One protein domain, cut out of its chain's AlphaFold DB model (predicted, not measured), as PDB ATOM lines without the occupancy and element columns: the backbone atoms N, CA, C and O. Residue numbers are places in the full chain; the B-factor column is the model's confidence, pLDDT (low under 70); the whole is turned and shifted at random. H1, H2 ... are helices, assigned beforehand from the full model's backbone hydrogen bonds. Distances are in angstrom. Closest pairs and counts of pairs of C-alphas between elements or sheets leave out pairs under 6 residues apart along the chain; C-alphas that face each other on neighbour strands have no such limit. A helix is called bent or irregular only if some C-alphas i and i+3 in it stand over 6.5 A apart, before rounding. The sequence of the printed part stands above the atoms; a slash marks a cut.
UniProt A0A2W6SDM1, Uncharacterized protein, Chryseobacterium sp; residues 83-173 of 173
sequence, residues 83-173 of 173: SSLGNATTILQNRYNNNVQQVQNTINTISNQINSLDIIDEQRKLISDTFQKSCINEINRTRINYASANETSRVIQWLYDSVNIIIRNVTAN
ATOM      1  N   SER A  83     -21.404  12.033 -56.621       69.94
ATOM      2  CA  SER A  83     -20.104  11.562 -57.125       69.94
ATOM      3  C   SER A  83     -19.218  10.974 -56.018       69.94
ATOM      4  O   SER A  83     -18.628   9.907 -56.194       69.94
ATOM      5  N   SER A  84     -19.198  11.595 -54.835       66.06
ATOM      6  CA  SER A  84     -18.489  11.064 -53.667       66.06
ATOM      7  C   SER A  84     -19.114   9.759 -53.169       66.06
ATOM      8  O   SER A  84     -18.388   8.852 -52.761       66.06
ATOM      9  N   LEU A  85     -20.443   9.623 -53.258       68.06
ATOM     10  CA  LEU A  85     -21.146   8.367 -52.971       68.06
ATOM     11  C   LEU A  85     -20.775   7.262 -53.973       68.06
ATOM     12  O   LEU A  85     -20.502   6.130 -53.564       68.06
ATOM     13  N   GLY A  86     -20.715   7.582 -55.268       73.62
ATOM     14  CA  GLY A  86     -20.268   6.655 -56.314       73.62
ATOM     15  C   GLY A  86     -18.837   6.157 -56.083       73.62
ATOM     16  O   GLY A  86     -18.559   4.962 -56.180       73.62
ATOM     17  N   ASN A  87     -17.938   7.050 -55.667       82.06
ATOM     18  CA  ASN A  87     -16.560   6.688 -55.337       82.06
ATOM     19  C   ASN A  87     -16.480   5.804 -54.081       82.06
ATOM     20  O   ASN A  87     -15.794   4.781 -54.089       82.06
ATOM     21  N   ALA A  88     -17.209   6.146 -53.014       82.88
ATOM     22  CA  ALA A  88     -17.212   5.371 -51.772       82.88
ATOM     23  C   ALA A  88     -17.786   3.957 -51.963       82.88
ATOM     24  O   ALA A  88     -17.208   2.980 -51.485       82.88
ATOM     25  N   THR A  89     -18.891   3.831 -52.699       83.31
ATOM     26  CA  THR A  89     -19.512   2.532 -53.013       83.31
ATOM     27  C   THR A  89     -18.603   1.666 -53.879       83.31
ATOM     28  O   THR A  89     -18.410   0.492 -53.566       83.31
ATOM     29  N   THR A  90     -17.952   2.248 -54.890       86.06
ATOM     30  CA  THR A  90     -16.961   1.547 -55.723       86.06
ATOM     31  C   THR A  90     -15.792   1.019 -54.888       86.06
ATOM     32  O   THR A  90     -15.393  -0.135 -55.035       86.06
ATOM     33  N   ILE A  91     -15.265   1.824 -53.958       88.19
ATOM     34  CA  ILE A  91     -14.186   1.401 -53.051       88.19
ATOM     35  C   ILE A  91     -14.633   0.224 -52.175       88.19
ATOM     36  O   ILE A  91     -13.888  -0.747 -52.025       88.19
ATOM     37  N   LEU A  92     -15.838   0.290 -51.600       88.75
ATOM     38  CA  LEU A  92     -16.377  -0.785 -50.765       88.75
ATOM     39  C   LEU A  92     -16.606  -2.070 -51.568       88.75
ATOM     40  O   LEU A  92     -16.252  -3.144 -51.084       88.75
ATOM     41  N   GLN A  93     -17.117  -1.964 -52.796       90.50
ATOM     42  CA  GLN A  93     -17.324  -3.113 -53.676       90.50
ATOM     43  C   GLN A  93     -15.998  -3.761 -54.080       90.50
ATOM     44  O   GLN A  93     -15.857  -4.979 -54.002       90.50
ATOM     45  N   ASN A  94     -14.997  -2.962 -54.455       90.19
ATOM     46  CA  ASN A  94     -13.672  -3.475 -54.796       90.19
ATOM     47  C   ASN A  94     -13.024  -4.176 -53.603       90.19
ATOM     48  O   ASN A  94     -12.450  -5.252 -53.750       90.19
ATOM     49  N   ARG A  95     -13.154  -3.605 -52.401       92.81
ATOM     50  CA  ARG A  95     -12.658  -4.236 -51.178       92.81
ATOM     51  C   ARG A  95     -13.381  -5.551 -50.891       92.81
ATOM     52  O   ARG A  95     -12.709  -6.533 -50.603       92.81
ATOM     53  N   TYR A  96     -14.708  -5.571 -51.007       95.88
ATOM     54  CA  TYR A  96     -15.505  -6.788 -50.874       95.88
ATOM     55  C   TYR A  96     -15.011  -7.873 -51.838       95.88
ATOM     56  O   TYR A  96     -14.657  -8.962 -51.397       95.88
ATOM     57  N   ASN A  97     -14.896  -7.549 -53.128       93.44
ATOM     58  CA  ASN A  97     -14.456  -8.486 -54.163       93.44
ATOM     59  C   ASN A  97     -13.047  -9.028 -53.877       93.44
ATOM     60  O   ASN A  97     -12.835 -10.239 -53.894       93.44
ATOM     61  N   ASN A  98     -12.100  -8.141 -53.554       95.38
ATOM     62  CA  ASN A  98     -10.723  -8.520 -53.237       95.38
ATOM     63  C   ASN A  98     -10.655  -9.433 -52.009       95.38
ATOM     64  O   ASN A  98      -9.925 -10.419 -52.008       95.38
ATOM     65  N   ASN A  99     -11.423  -9.126 -50.966       97.25
ATOM     66  CA  ASN A  99     -11.422  -9.892 -49.725       97.25
ATOM     67  C   ASN A  99     -12.073 -11.272 -49.890       97.25
ATOM     68  O   ASN A  99     -11.542 -12.258 -49.381       97.25
ATOM     69  N   VAL A 100     -13.170 -11.369 -50.649       96.12
ATOM     70  CA  VAL A 100     -13.766 -12.662 -51.030       96.12
ATOM     71  C   VAL A 100     -12.746 -13.505 -51.796       96.12
ATOM     72  O   VAL A 100     -12.542 -14.676 -51.471       96.12
ATOM     73  N   GLN A 101     -12.045 -12.907 -52.763       95.62
ATOM     74  CA  GLN A 101     -11.013 -13.601 -53.528       95.62
ATOM     75  C   GLN A 101      -9.846 -14.061 -52.643       95.62
ATOM     76  O   GLN A 101      -9.357 -15.175 -52.815       95.62
ATOM     77  N   GLN A 102      -9.416 -13.248 -51.674       97.38
ATOM     78  CA  GLN A 102      -8.377 -13.639 -50.718       97.38
ATOM     79  C   GLN A 102      -8.784 -14.874 -49.913       97.38
ATOM     80  O   GLN A 102      -8.009 -15.825 -49.849       97.38
ATOM     81  N   VAL A 103     -10.004 -14.906 -49.366       97.50
ATOM     82  CA  VAL A 103     -10.496 -16.078 -48.625       97.50
ATOM     83  C   VAL A 103     -10.571 -17.309 -49.521       97.50
ATOM     84  O   VAL A 103     -10.116 -18.378 -49.117       97.50
ATOM     85  N   GLN A 104     -11.063 -17.172 -50.753       96.94
ATOM     86  CA  GLN A 104     -11.109 -18.297 -51.687       96.94
ATOM     87  C   GLN A 104      -9.704 -18.820 -52.031       96.94
ATOM     88  O   GLN A 104      -9.480 -20.030 -52.048       96.94
ATOM     89  N   ASN A 105      -8.736 -17.929 -52.253       96.50
ATOM     90  CA  ASN A 105      -7.346 -18.308 -52.505       96.50
ATOM     91  C   ASN A 105      -6.719 -19.012 -51.293       96.50
ATOM     92  O   ASN A 105      -5.979 -19.982 -51.466       96.50
ATOM     93  N   THR A 106      -7.031 -18.565 -50.073       97.69
ATOM     94  CA  THR A 106      -6.623 -19.245 -48.838       97.69
ATOM     95  C   THR A 106      -7.223 -20.644 -48.756       97.69
ATOM     96  O   THR A 106      -6.487 -21.591 -48.502       97.69
ATOM     97  N   ILE A 107      -8.523 -20.802 -49.029       97.44
ATOM     98  CA  ILE A 107      -9.187 -22.113 -49.047       97.44
ATOM     99  C   ILE A 107      -8.487 -23.049 -50.037       97.44
ATOM    100  O   ILE A 107      -8.089 -24.147 -49.659       97.44
ATOM    101  N   ASN A 108      -8.257 -22.590 -51.269       96.56
ATOM    102  CA  ASN A 108      -7.575 -23.380 -52.295       96.56
ATOM    103  C   ASN A 108      -6.149 -23.763 -51.867       96.56
ATOM    104  O   ASN A 108      -5.715 -24.892 -52.087       96.56
ATOM    105  N   THR A 109      -5.425 -22.835 -51.235       98.00
ATOM    106  CA  THR A 109      -4.078 -23.082 -50.704       98.00
ATOM    107  C   THR A 109      -4.101 -24.175 -49.642       98.00
ATOM    108  O   THR A 109      -3.324 -25.121 -49.736       98.00
ATOM    109  N   ILE A 110      -5.023 -24.089 -48.681       98.19
ATOM    110  CA  ILE A 110      -5.182 -25.090 -47.621       98.19
ATOM    111  C   ILE A 110      -5.559 -26.454 -48.213       98.19
ATOM    112  O   ILE A 110      -4.960 -27.463 -47.849       98.19
ATOM    113  N   SER A 111      -6.493 -26.506 -49.165       97.56
ATOM    114  CA  SER A 111      -6.861 -27.754 -49.846       97.56
ATOM    115  C   SER A 111      -5.670 -28.391 -50.570       97.56
ATOM    116  O   SER A 111      -5.458 -29.598 -50.462       97.56
ATOM    117  N   ASN A 112      -4.848 -27.592 -51.255       97.31
ATOM    118  CA  ASN A 112      -3.627 -28.083 -51.895       97.31
ATOM    119  C   ASN A 112      -2.603 -28.582 -50.868       97.31
ATOM    120  O   ASN A 112      -1.997 -29.630 -51.080       97.31
ATOM    121  N   GLN A 113      -2.445 -27.872 -49.748       98.06
ATOM    122  CA  GLN A 113      -1.572 -28.294 -48.652       98.06
ATOM    123  C   GLN A 113      -2.014 -29.644 -48.084       98.06
ATOM    124  O   GLN A 113      -1.181 -30.543 -48.009       98.06
ATOM    125  N   ILE A 114      -3.308 -29.820 -47.785       97.50
ATOM    126  CA  ILE A 114      -3.881 -31.104 -47.345       97.50
ATOM    127  C   ILE A 114      -3.560 -32.212 -48.356       97.50
ATOM    128  O   ILE A 114      -3.114 -33.290 -47.967       97.50
ATOM    129  N   ASN A 115      -3.742 -31.944 -49.651       96.12
ATOM    130  CA  ASN A 115      -3.471 -32.918 -50.710       96.12
ATOM    131  C   ASN A 115      -1.991 -33.316 -50.806       96.12
ATOM    132  O   ASN A 115      -1.691 -34.432 -51.222       96.12
ATOM    133  N   SER A 116      -1.082 -32.420 -50.419       97.12
ATOM    134  CA  SER A 116       0.368 -32.642 -50.435       97.12
ATOM    135  C   SER A 116       0.941 -33.247 -49.148       97.12
ATOM    136  O   SER A 116       2.150 -33.458 -49.075       97.12
ATOM    137  N   LEU A 117       0.115 -33.501 -48.125       96.06
ATOM    138  CA  LEU A 117       0.581 -34.083 -46.865       96.06
ATOM    139  C   LEU A 117       1.084 -35.518 -47.066       96.06
ATOM    140  O   LEU A 117       0.390 -36.353 -47.653       96.06
ATOM    141  N   ASP A 118       2.253 -35.808 -46.491       96.94
ATOM    142  CA  ASP A 118       2.842 -37.150 -46.419       96.94
ATOM    143  C   ASP A 118       2.171 -37.977 -45.310       96.94
ATOM    144  O   ASP A 118       2.682 -38.139 -44.204       96.94
ATOM    145  N   ILE A 119       0.942 -38.408 -45.590       95.75
ATOM    146  CA  ILE A 119       0.070 -39.189 -44.704       95.75
ATOM    147  C   ILE A 119      -0.693 -40.232 -45.520       95.75
ATOM    148  O   ILE A 119      -0.809 -40.107 -46.745       95.75
ATOM    149  N   ILE A 120      -1.271 -41.231 -44.850       96.50
ATOM    150  CA  ILE A 120      -2.078 -42.255 -45.525       96.50
ATOM    151  C   ILE A 120      -3.355 -41.658 -46.135       96.50
ATOM    152  O   ILE A 120      -3.927 -40.693 -45.619       96.50
ATOM    153  N   ASP A 121      -3.829 -42.259 -47.227       96.88
ATOM    154  CA  ASP A 121      -4.953 -41.727 -48.008       96.88
ATOM    155  C   ASP A 121      -6.251 -41.603 -47.193       96.88
ATOM    156  O   ASP A 121      -7.012 -40.654 -47.385       96.88
ATOM    157  N   GLU A 122      -6.493 -42.515 -46.244       96.69
ATOM    158  CA  GLU A 122      -7.667 -42.468 -45.365       96.69
ATOM    159  C   GLU A 122      -7.646 -41.244 -44.437       96.69
ATOM    160  O   GLU A 122      -8.637 -40.516 -44.351       96.69
ATOM    161  N   GLN A 123      -6.497 -40.951 -43.815       97.75
ATOM    162  CA  GLN A 123      -6.312 -39.750 -42.997       97.75
ATOM    163  C   GLN A 123      -6.453 -38.483 -43.846       97.75
ATOM    164  O   GLN A 123      -7.147 -37.546 -43.448       97.75
ATOM    165  N   ARG A 124      -5.854 -38.460 -45.045       98.12
ATOM    166  CA  ARG A 124      -5.943 -37.317 -45.965       98.12
ATOM    167  C   ARG A 124      -7.386 -37.019 -46.355       98.12
ATOM    168  O   ARG A 124      -7.817 -35.865 -46.303       98.12
ATOM    169  N   LYS A 125      -8.144 -38.065 -46.692       97.88
ATOM    170  CA  LYS A 125      -9.567 -37.956 -47.011       97.88
ATOM    171  C   LYS A 125     -10.361 -37.428 -45.818       97.88
ATOM    172  O   LYS A 125     -11.113 -36.472 -45.978       97.88
ATOM    173  N   LEU A 126     -10.147 -37.981 -44.622       98.19
ATOM    174  CA  LEU A 126     -10.844 -37.542 -43.413       98.19
ATOM    175  C   LEU A 126     -10.562 -36.068 -43.078       98.19
ATOM    176  O   LEU A 126     -11.488 -35.334 -42.724       98.19
ATOM    177  N   ILE A 127      -9.312 -35.616 -43.219       98.50
ATOM    178  CA  ILE A 127      -8.931 -34.206 -43.030       98.50
ATOM    179  C   ILE A 127      -9.655 -33.320 -44.047       98.50
ATOM    180  O   ILE A 127     -10.259 -32.322 -43.654       98.50
ATOM    181  N   SER A 128      -9.627 -33.693 -45.330       98.12
ATOM    182  CA  SER A 128     -10.275 -32.935 -46.408       98.12
ATOM    183  C   SER A 128     -11.788 -32.813 -46.195       98.12
ATOM    184  O   SER A 128     -12.331 -31.706 -46.193       98.12
ATOM    185  N   ASP A 129     -12.459 -33.931 -45.902       98.31
ATOM    186  CA  ASP A 129     -13.902 -33.974 -45.648       98.31
ATOM    187  C   ASP A 129     -14.275 -33.141 -44.410       98.31
ATOM    188  O   ASP A 129     -15.255 -32.387 -44.414       98.31
ATOM    189  N   THR A 130     -13.466 -33.226 -43.348       98.25
ATOM    190  CA  THR A 130     -13.683 -32.454 -42.117       98.25
ATOM    191  C   THR A 130     -13.463 -30.962 -42.348       98.25
ATOM    192  O   THR A 130     -14.259 -30.157 -41.864       98.25
ATOM    193  N   PHE A 131     -12.439 -30.572 -43.109       98.31
ATOM    194  CA  PHE A 131     -12.186 -29.177 -43.472       98.31
ATOM    195  C   PHE A 131     -13.326 -28.606 -44.330       98.31
ATOM    196  O   PHE A 131     -13.859 -27.537 -44.028       98.31
ATOM    197  N   GLN A 132     -13.786 -29.346 -45.341       97.56
ATOM    198  CA  GLN A 132     -14.929 -28.944 -46.161       97.56
ATOM    199  C   GLN A 132     -16.183 -28.720 -45.305       97.56
ATOM    200  O   GLN A 132     -16.851 -27.687 -45.413       97.56
ATOM    201  N   LYS A 133     -16.498 -29.676 -44.425       96.62
ATOM    202  CA  LYS A 133     -17.719 -29.645 -43.619       96.62
ATOM    203  C   LYS A 133     -17.679 -28.604 -42.501       96.62
ATOM    204  O   LYS A 133     -18.679 -27.923 -42.293       96.62
ATOM    205  N   SER A 134     -16.569 -28.505 -41.779       94.94
ATOM    206  CA  SER A 134     -16.464 -27.680 -40.568       94.94
ATOM    207  C   SER A 134     -15.956 -26.269 -40.843       94.94
ATOM    208  O   SER A 134     -16.205 -25.377 -40.039       94.94
ATOM    209  N   CYS A 135     -15.257 -26.049 -41.961       96.62
ATOM    210  CA  CYS A 135     -14.689 -24.747 -42.296       96.62
ATOM    211  C   CYS A 135     -15.400 -24.095 -43.482       96.62
ATOM    212  O   CYS A 135     -15.978 -23.020 -43.337       96.62
ATOM    213  N   ILE A 136     -15.409 -24.742 -44.650       95.00
ATOM    214  CA  ILE A 136     -15.935 -24.119 -45.877       95.00
ATOM    215  C   ILE A 136     -17.453 -23.930 -45.788       95.00
ATOM    216  O   ILE A 136     -17.965 -22.836 -46.035       95.00
ATOM    217  N   ASN A 137     -18.186 -24.963 -45.367       95.19
ATOM    218  CA  ASN A 137     -19.636 -24.852 -45.206       95.19
ATOM    219  C   ASN A 137     -20.027 -23.857 -44.096       95.19
ATOM    220  O   ASN A 137     -21.065 -23.205 -44.211       95.19
ATOM    221  N   GLU A 138     -19.201 -23.709 -43.052       94.00
ATOM    222  CA  GLU A 138     -19.400 -22.715 -41.988       94.00
ATOM    223  C   GLU A 138     -19.266 -21.286 -42.518       94.00
ATOM    224  O   GLU A 138     -20.107 -20.430 -42.243       94.00
ATOM    225  N   ILE A 139     -18.237 -21.026 -43.323       94.44
ATOM    226  CA  ILE A 139     -18.039 -19.721 -43.958       94.44
ATOM    227  C   ILE A 139     -19.223 -19.392 -44.864       94.44
ATOM    228  O   ILE A 139     -19.790 -18.311 -44.751       94.44
ATOM    229  N   ASN A 140     -19.653 -20.344 -45.696       91.50
ATOM    230  CA  ASN A 140     -20.745 -20.129 -46.650       91.50
ATOM    231  C   ASN A 140     -22.096 -19.831 -45.981       91.50
ATOM    232  O   ASN A 140     -22.928 -19.139 -46.565       91.50
ATOM    233  N   ARG A 141     -22.334 -20.347 -44.767       94.19
ATOM    234  CA  ARG A 141     -23.564 -20.061 -44.007       94.19
ATOM    235  C   ARG A 141     -23.458 -18.820 -43.120       94.19
ATOM    236  O   ARG A 141     -24.486 -18.281 -42.707       94.19
ATOM    237  N   THR A 142     -22.245 -18.367 -42.815       94.00
ATOM    238  CA  THR A 142     -22.010 -17.230 -41.922       94.00
ATOM    239  C   THR A 142     -22.074 -15.918 -42.695       94.00
ATOM    240  O   THR A 142     -21.475 -15.755 -43.756       94.00
ATOM    241  N   ARG A 143     -22.782 -14.926 -42.148       94.44
ATOM    242  CA  ARG A 143     -22.799 -13.571 -42.713       94.44
ATOM    243  C   ARG A 143     -21.517 -12.831 -42.335       94.44
ATOM    244  O   ARG A 143     -21.470 -12.187 -41.294       94.44
ATOM    245  N   ILE A 144     -20.506 -12.933 -43.191       93.88
ATOM    246  CA  ILE A 144     -19.215 -12.252 -43.035       93.88
ATOM    247  C   ILE A 144     -19.242 -10.910 -43.774       93.88
ATOM    248  O   ILE A 144     -19.638 -10.824 -44.940       93.88
ATOM    249  N   ASN A 145     -18.783  -9.848 -43.117       95.75
ATOM    250  CA  ASN A 145     -18.599  -8.543 -43.738       95.75
ATOM    251  C   ASN A 145     -17.255  -8.470 -44.479       95.75
ATOM    252  O   ASN A 145     -16.254  -7.956 -43.973       95.75
ATOM    253  N   TYR A 146     -17.251  -8.908 -45.735       94.19
ATOM    254  CA  TYR A 146     -16.066  -8.819 -46.594       94.19
ATOM    255  C   TYR A 146     -15.691  -7.386 -47.002       94.19
ATOM    256  O   TYR A 146     -14.606  -7.174 -47.533       94.19
ATOM    257  N   ALA A 147     -16.497  -6.363 -46.699       93.06
ATOM    258  CA  ALA A 147     -16.045  -4.973 -46.825       93.06
ATOM    259  C   ALA A 147     -15.087  -4.555 -45.682       93.06
ATOM    260  O   ALA A 147     -14.530  -3.451 -45.696       93.06
ATOM    261  N   SER A 148     -14.851  -5.427 -44.696       95.62
ATOM    262  CA  SER A 148     -13.890  -5.236 -43.610       95.62
ATOM    263  C   SER A 148     -12.641  -6.089 -43.827       95.62
ATOM    264  O   SER A 148     -12.689  -7.320 -43.795       95.62
ATOM    265  N   ALA A 149     -11.488  -5.434 -43.996       94.25
ATOM    266  CA  ALA A 149     -10.202  -6.128 -44.067       94.25
ATOM    267  C   ALA A 149      -9.897  -6.877 -42.759       94.25
ATOM    268  O   ALA A 149      -9.468  -8.022 -42.795       94.25
ATOM    269  N   ASN A 150     -10.210  -6.275 -41.606       97.75
ATOM    270  CA  ASN A 150      -9.995  -6.901 -40.302       97.75
ATOM    271  C   ASN A 150     -10.831  -8.178 -40.127       97.75
ATOM    272  O   ASN A 150     -10.344  -9.182 -39.616       97.75
ATOM    273  N   GLU A 151     -12.090  -8.159 -40.566       96.81
ATOM    274  CA  GLU A 151     -12.944  -9.347 -40.491       96.81
ATOM    275  C   GLU A 151     -12.457 -10.447 -41.435       96.81
ATOM    276  O   GLU A 151     -12.372 -11.606 -41.038       96.81
ATOM    277  N   THR A 152     -12.019 -10.065 -42.635       96.94
ATOM    278  CA  THR A 152     -11.405 -10.977 -43.607       96.94
ATOM    279  C   THR A 152     -10.147 -11.640 -43.035       96.94
ATOM    280  O   THR A 152     -10.024 -12.862 -43.081       96.94
ATOM    281  N   SER A 153      -9.247 -10.870 -42.416       98.12
ATOM    282  CA  SER A 153      -8.044 -11.406 -41.765       98.12
ATOM    283  C   SER A 153      -8.377 -12.371 -40.626       98.12
ATOM    284  O   SER A 153      -7.726 -13.403 -40.494       98.12
ATOM    285  N   ARG A 154      -9.417 -12.083 -39.831       98.31
ATOM    286  CA  ARG A 154      -9.880 -12.992 -38.771       98.31
ATOM    287  C   ARG A 154     -10.391 -14.318 -39.329       98.31
ATOM    288  O   ARG A 154     -10.088 -15.359 -38.754       98.31
ATOM    289  N   VAL A 155     -11.132 -14.292 -40.439       98.19
ATOM    290  CA  VAL A 155     -11.620 -15.510 -41.111       98.19
ATOM    291  C   VAL A 155     -10.457 -16.333 -41.664       98.19
ATOM    292  O   VAL A 155     -10.424 -17.544 -41.464       98.19
ATOM    293  N   ILE A 156      -9.475 -15.688 -42.300       98.38
ATOM    294  CA  ILE A 156      -8.266 -16.357 -42.808       98.38
ATOM    295  C   ILE A 156      -7.477 -17.009 -41.669       98.38
ATOM    296  O   ILE A 156      -7.085 -18.169 -41.784       98.38
ATOM    297  N   GLN A 157      -7.273 -16.298 -40.558       98.56
ATOM    298  CA  GLN A 157      -6.582 -16.853 -39.394       98.56
ATOM    299  C   GLN A 157      -7.335 -18.065 -38.833       98.56
ATOM    300  O   GLN A 157      -6.746 -19.122 -38.627       98.56
ATOM    301  N   TRP A 158      -8.652 -17.936 -38.668       98.44
ATOM    302  CA  TRP A 158      -9.498 -19.021 -38.187       98.44
ATOM    303  C   TRP A 158      -9.460 -20.259 -39.098       98.44
ATOM    304  O   TRP A 158      -9.454 -21.378 -38.589       98.44
ATOM    305  N   LEU A 159      -9.390 -20.083 -40.425       98.56
ATOM    306  CA  LEU A 159      -9.225 -21.186 -41.379       98.56
ATOM    307  C   LEU A 159      -7.934 -21.973 -41.127       98.56
ATOM    308  O   LEU A 159      -7.976 -23.202 -41.045       98.56
ATOM    309  N   TYR A 160      -6.806 -21.275 -40.974       98.62
ATOM    310  CA  TYR A 160      -5.518 -21.910 -40.688       98.62
ATOM    311  C   TYR A 160      -5.501 -22.598 -39.321       98.62
ATOM    312  O   TYR A 160      -5.058 -23.741 -39.204       98.62
ATOM    313  N   ASP A 161      -6.019 -21.940 -38.285       98.62
ATOM    314  CA  ASP A 161      -6.080 -22.522 -36.945       98.62
ATOM    315  C   ASP A 161      -6.943 -23.790 -36.939       98.62
ATOM    316  O   ASP A 161      -6.548 -24.821 -36.386       98.62
ATOM    317  N   SER A 162      -8.089 -23.744 -37.621       98.31
ATOM    318  CA  SER A 162      -9.018 -24.869 -37.712       98.31
ATOM    319  C   SER A 162      -8.406 -26.057 -38.445       98.31
ATOM    320  O   SER A 162      -8.469 -27.175 -37.932       98.31
ATOM    321  N   VAL A 163      -7.767 -25.850 -39.605       98.44
ATOM    322  CA  VAL A 163      -7.146 -26.967 -40.334       98.44
ATOM    323  C   VAL A 163      -5.979 -27.578 -39.556       98.44
ATOM    324  O   VAL A 163      -5.855 -28.797 -39.515       98.44
ATOM    325  N   ASN A 164      -5.187 -26.768 -38.848       98.19
ATOM    326  CA  ASN A 164      -4.108 -27.270 -37.994       98.19
ATOM    327  C   ASN A 164      -4.633 -28.146 -36.848       98.19
ATOM    328  O   ASN A 164      -4.017 -29.158 -36.505       98.19
ATOM    329  N   ILE A 165      -5.775 -27.779 -36.256       98.31
ATOM    330  CA  ILE A 165      -6.447 -28.598 -35.239       98.31
ATOM    331  C   ILE A 165      -6.952 -29.907 -35.854       98.31
ATOM    332  O   ILE A 165      -6.735 -30.969 -35.274       98.31
ATOM    333  N   ILE A 166      -7.591 -29.845 -37.026       98.25
ATOM    334  CA  ILE A 166      -8.107 -31.028 -37.730       98.25
ATOM    335  C   ILE A 166      -6.970 -32.004 -38.042       98.25
ATOM    336  O   ILE A 166      -7.074 -33.175 -37.684       98.25
ATOM    337  N   ILE A 167      -5.880 -31.522 -38.651       97.75
ATOM    338  CA  ILE A 167      -4.707 -32.340 -38.985       97.75
ATOM    339  C   ILE A 167      -4.189 -33.029 -37.726       97.75
ATOM    340  O   ILE A 167      -4.111 -34.252 -37.700       97.75
ATOM    341  N   ARG A 168      -3.930 -32.267 -36.654       97.44
ATOM    342  CA  ARG A 168      -3.422 -32.816 -35.390       97.44
ATOM    343  C   ARG A 168      -4.322 -33.914 -34.830       97.44
ATOM    344  O   ARG A 168      -3.816 -34.941 -34.396       97.44
ATOM    345  N   ASN A 169      -5.635 -33.704 -34.836       96.75
ATOM    346  CA  ASN A 169      -6.588 -34.666 -34.284       96.75
ATOM    347  C   ASN A 169      -6.672 -35.949 -35.119       96.75
ATOM    348  O   ASN A 169      -6.897 -37.016 -34.560       96.75
ATOM    349  N   VAL A 170      -6.516 -35.861 -36.440       96.38
ATOM    350  CA  VAL A 170      -6.573 -37.036 -37.319       96.38
ATOM    351  C   VAL A 170      -5.260 -37.813 -37.304       96.38
ATOM    352  O   VAL A 170      -5.298 -39.035 -37.311       96.38
ATOM    353  N   THR A 171      -4.110 -37.135 -37.263       93.06
ATOM    354  CA  THR A 171      -2.796 -37.800 -37.302       93.06
ATOM    355  C   THR A 171      -2.314 -38.300 -35.941       93.06
ATOM    356  O   THR A 171      -1.364 -39.070 -35.888       93.06
ATOM    357  N   ALA A 172      -2.895 -37.814 -34.838       88.75
ATOM    358  CA  ALA A 172      -2.569 -38.283 -33.487       88.75
ATOM    359  C   ALA A 172      -3.324 -39.563 -33.080       88.75
ATOM    360  O   ALA A 172      -2.977 -40.150 -32.056       88.75
ATOM    361  N   ASN A 173      -4.341 -39.959 -33.854       59.72
ATOM    362  CA  ASN A 173      -5.062 -41.227 -33.724       59.72
ATOM    363  C   ASN A 173      -4.495 -42.259 -34.701       59.72
ATOM    364  O   ASN A 173      -4.474 -43.448 -34.319       59.72
TER     365      ASN A 173
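AT A GLANCE: This is residues 83 to 173 of the 173 residues of an uncharacterized protein of Chryseobacterium sp (UniProt A0A2W6SDM1). Look for a slender rod made of three helices in an up-and-down bundle, each running against the one before it in the chain; the first residues of the long H1, 83 to 90, stick out alone beyond one end. H2 folds back from the far end of H1 and H3 returns beside both, so that the three make a body of 46 by 20 by 17 A without the free stretch. The printed part has 91 residues with three named helices, H1, H2 and H3 in that order, and no named strand; the class is all helix. The whole is loose, with a radius of gyration of the C-alphas of 16.2 A, and spans 59 by 20 by 17 A.

HOW THE PARTS SIT: Begin at residue 83 with H1, residues 83 to 115, whose residues 83 to 90 stand free. Go on to H2, residues 121 to 141: it touches H1 at residues 107 to 115 of H1 alone, and the closest C-alphas, those of Ile 114 and Arg 124, are 6.7 A apart. The two form a helical hairpin, at a shallow tilt of 17 degrees, opposite ways. Next comes H3, residues 149 to 171, which forms a second helical hairpin with H2, at a shallow tilt of 27 degrees, opposite ways. H2 and H3 touch, and their closest C-alphas, those of Ile 127 and Ile 167, are 6.1 A apart. H3 also touches H1, at residues 95 to 110 of H1 alone, with the C-alphas of Asn 99 and Thr 152 closest at 6.2 A. H1 and H3 run the same way at a shallow tilt of 11 degrees; the helix packing is mostly aligned, with these three pairs at a shallow tilt. In the backbones of H1 and H3 every O i to N i+4 pair is within hydrogen-bond range, and in H2 15 of 17 are.

IN THESE COORDINATES: Find C-alpha 83 at (-20.104, 11.562, -57.125); from there H1 runs 47.9 A to C-alpha 115 at (-3.471, -32.918, -50.710). H2 runs 28.8 A from Asp 121 to Arg 141; it is neither bent nor irregular, but only just: C-alphas 134 and 137 are 6.3 A apart. H3 runs 33.2 A from Ala 149 to C-alpha 171 at (-2.796, -37.800, -37.302).

THE WHOLE: The two C-alphas farthest apart are those of Ser 83 and Asn 173, at 59.7 A; Asn 173 is the chain's last residue. The printed part has no cut. The link from H1 to H2, 5 residues, is tight, and the link from H2 to H3, 7 residues, is short. Read the B-factor column for the model's confidence: the mean pLDDT of the printed part is 94.1, and residues 83 to 85 and 173 are under 70.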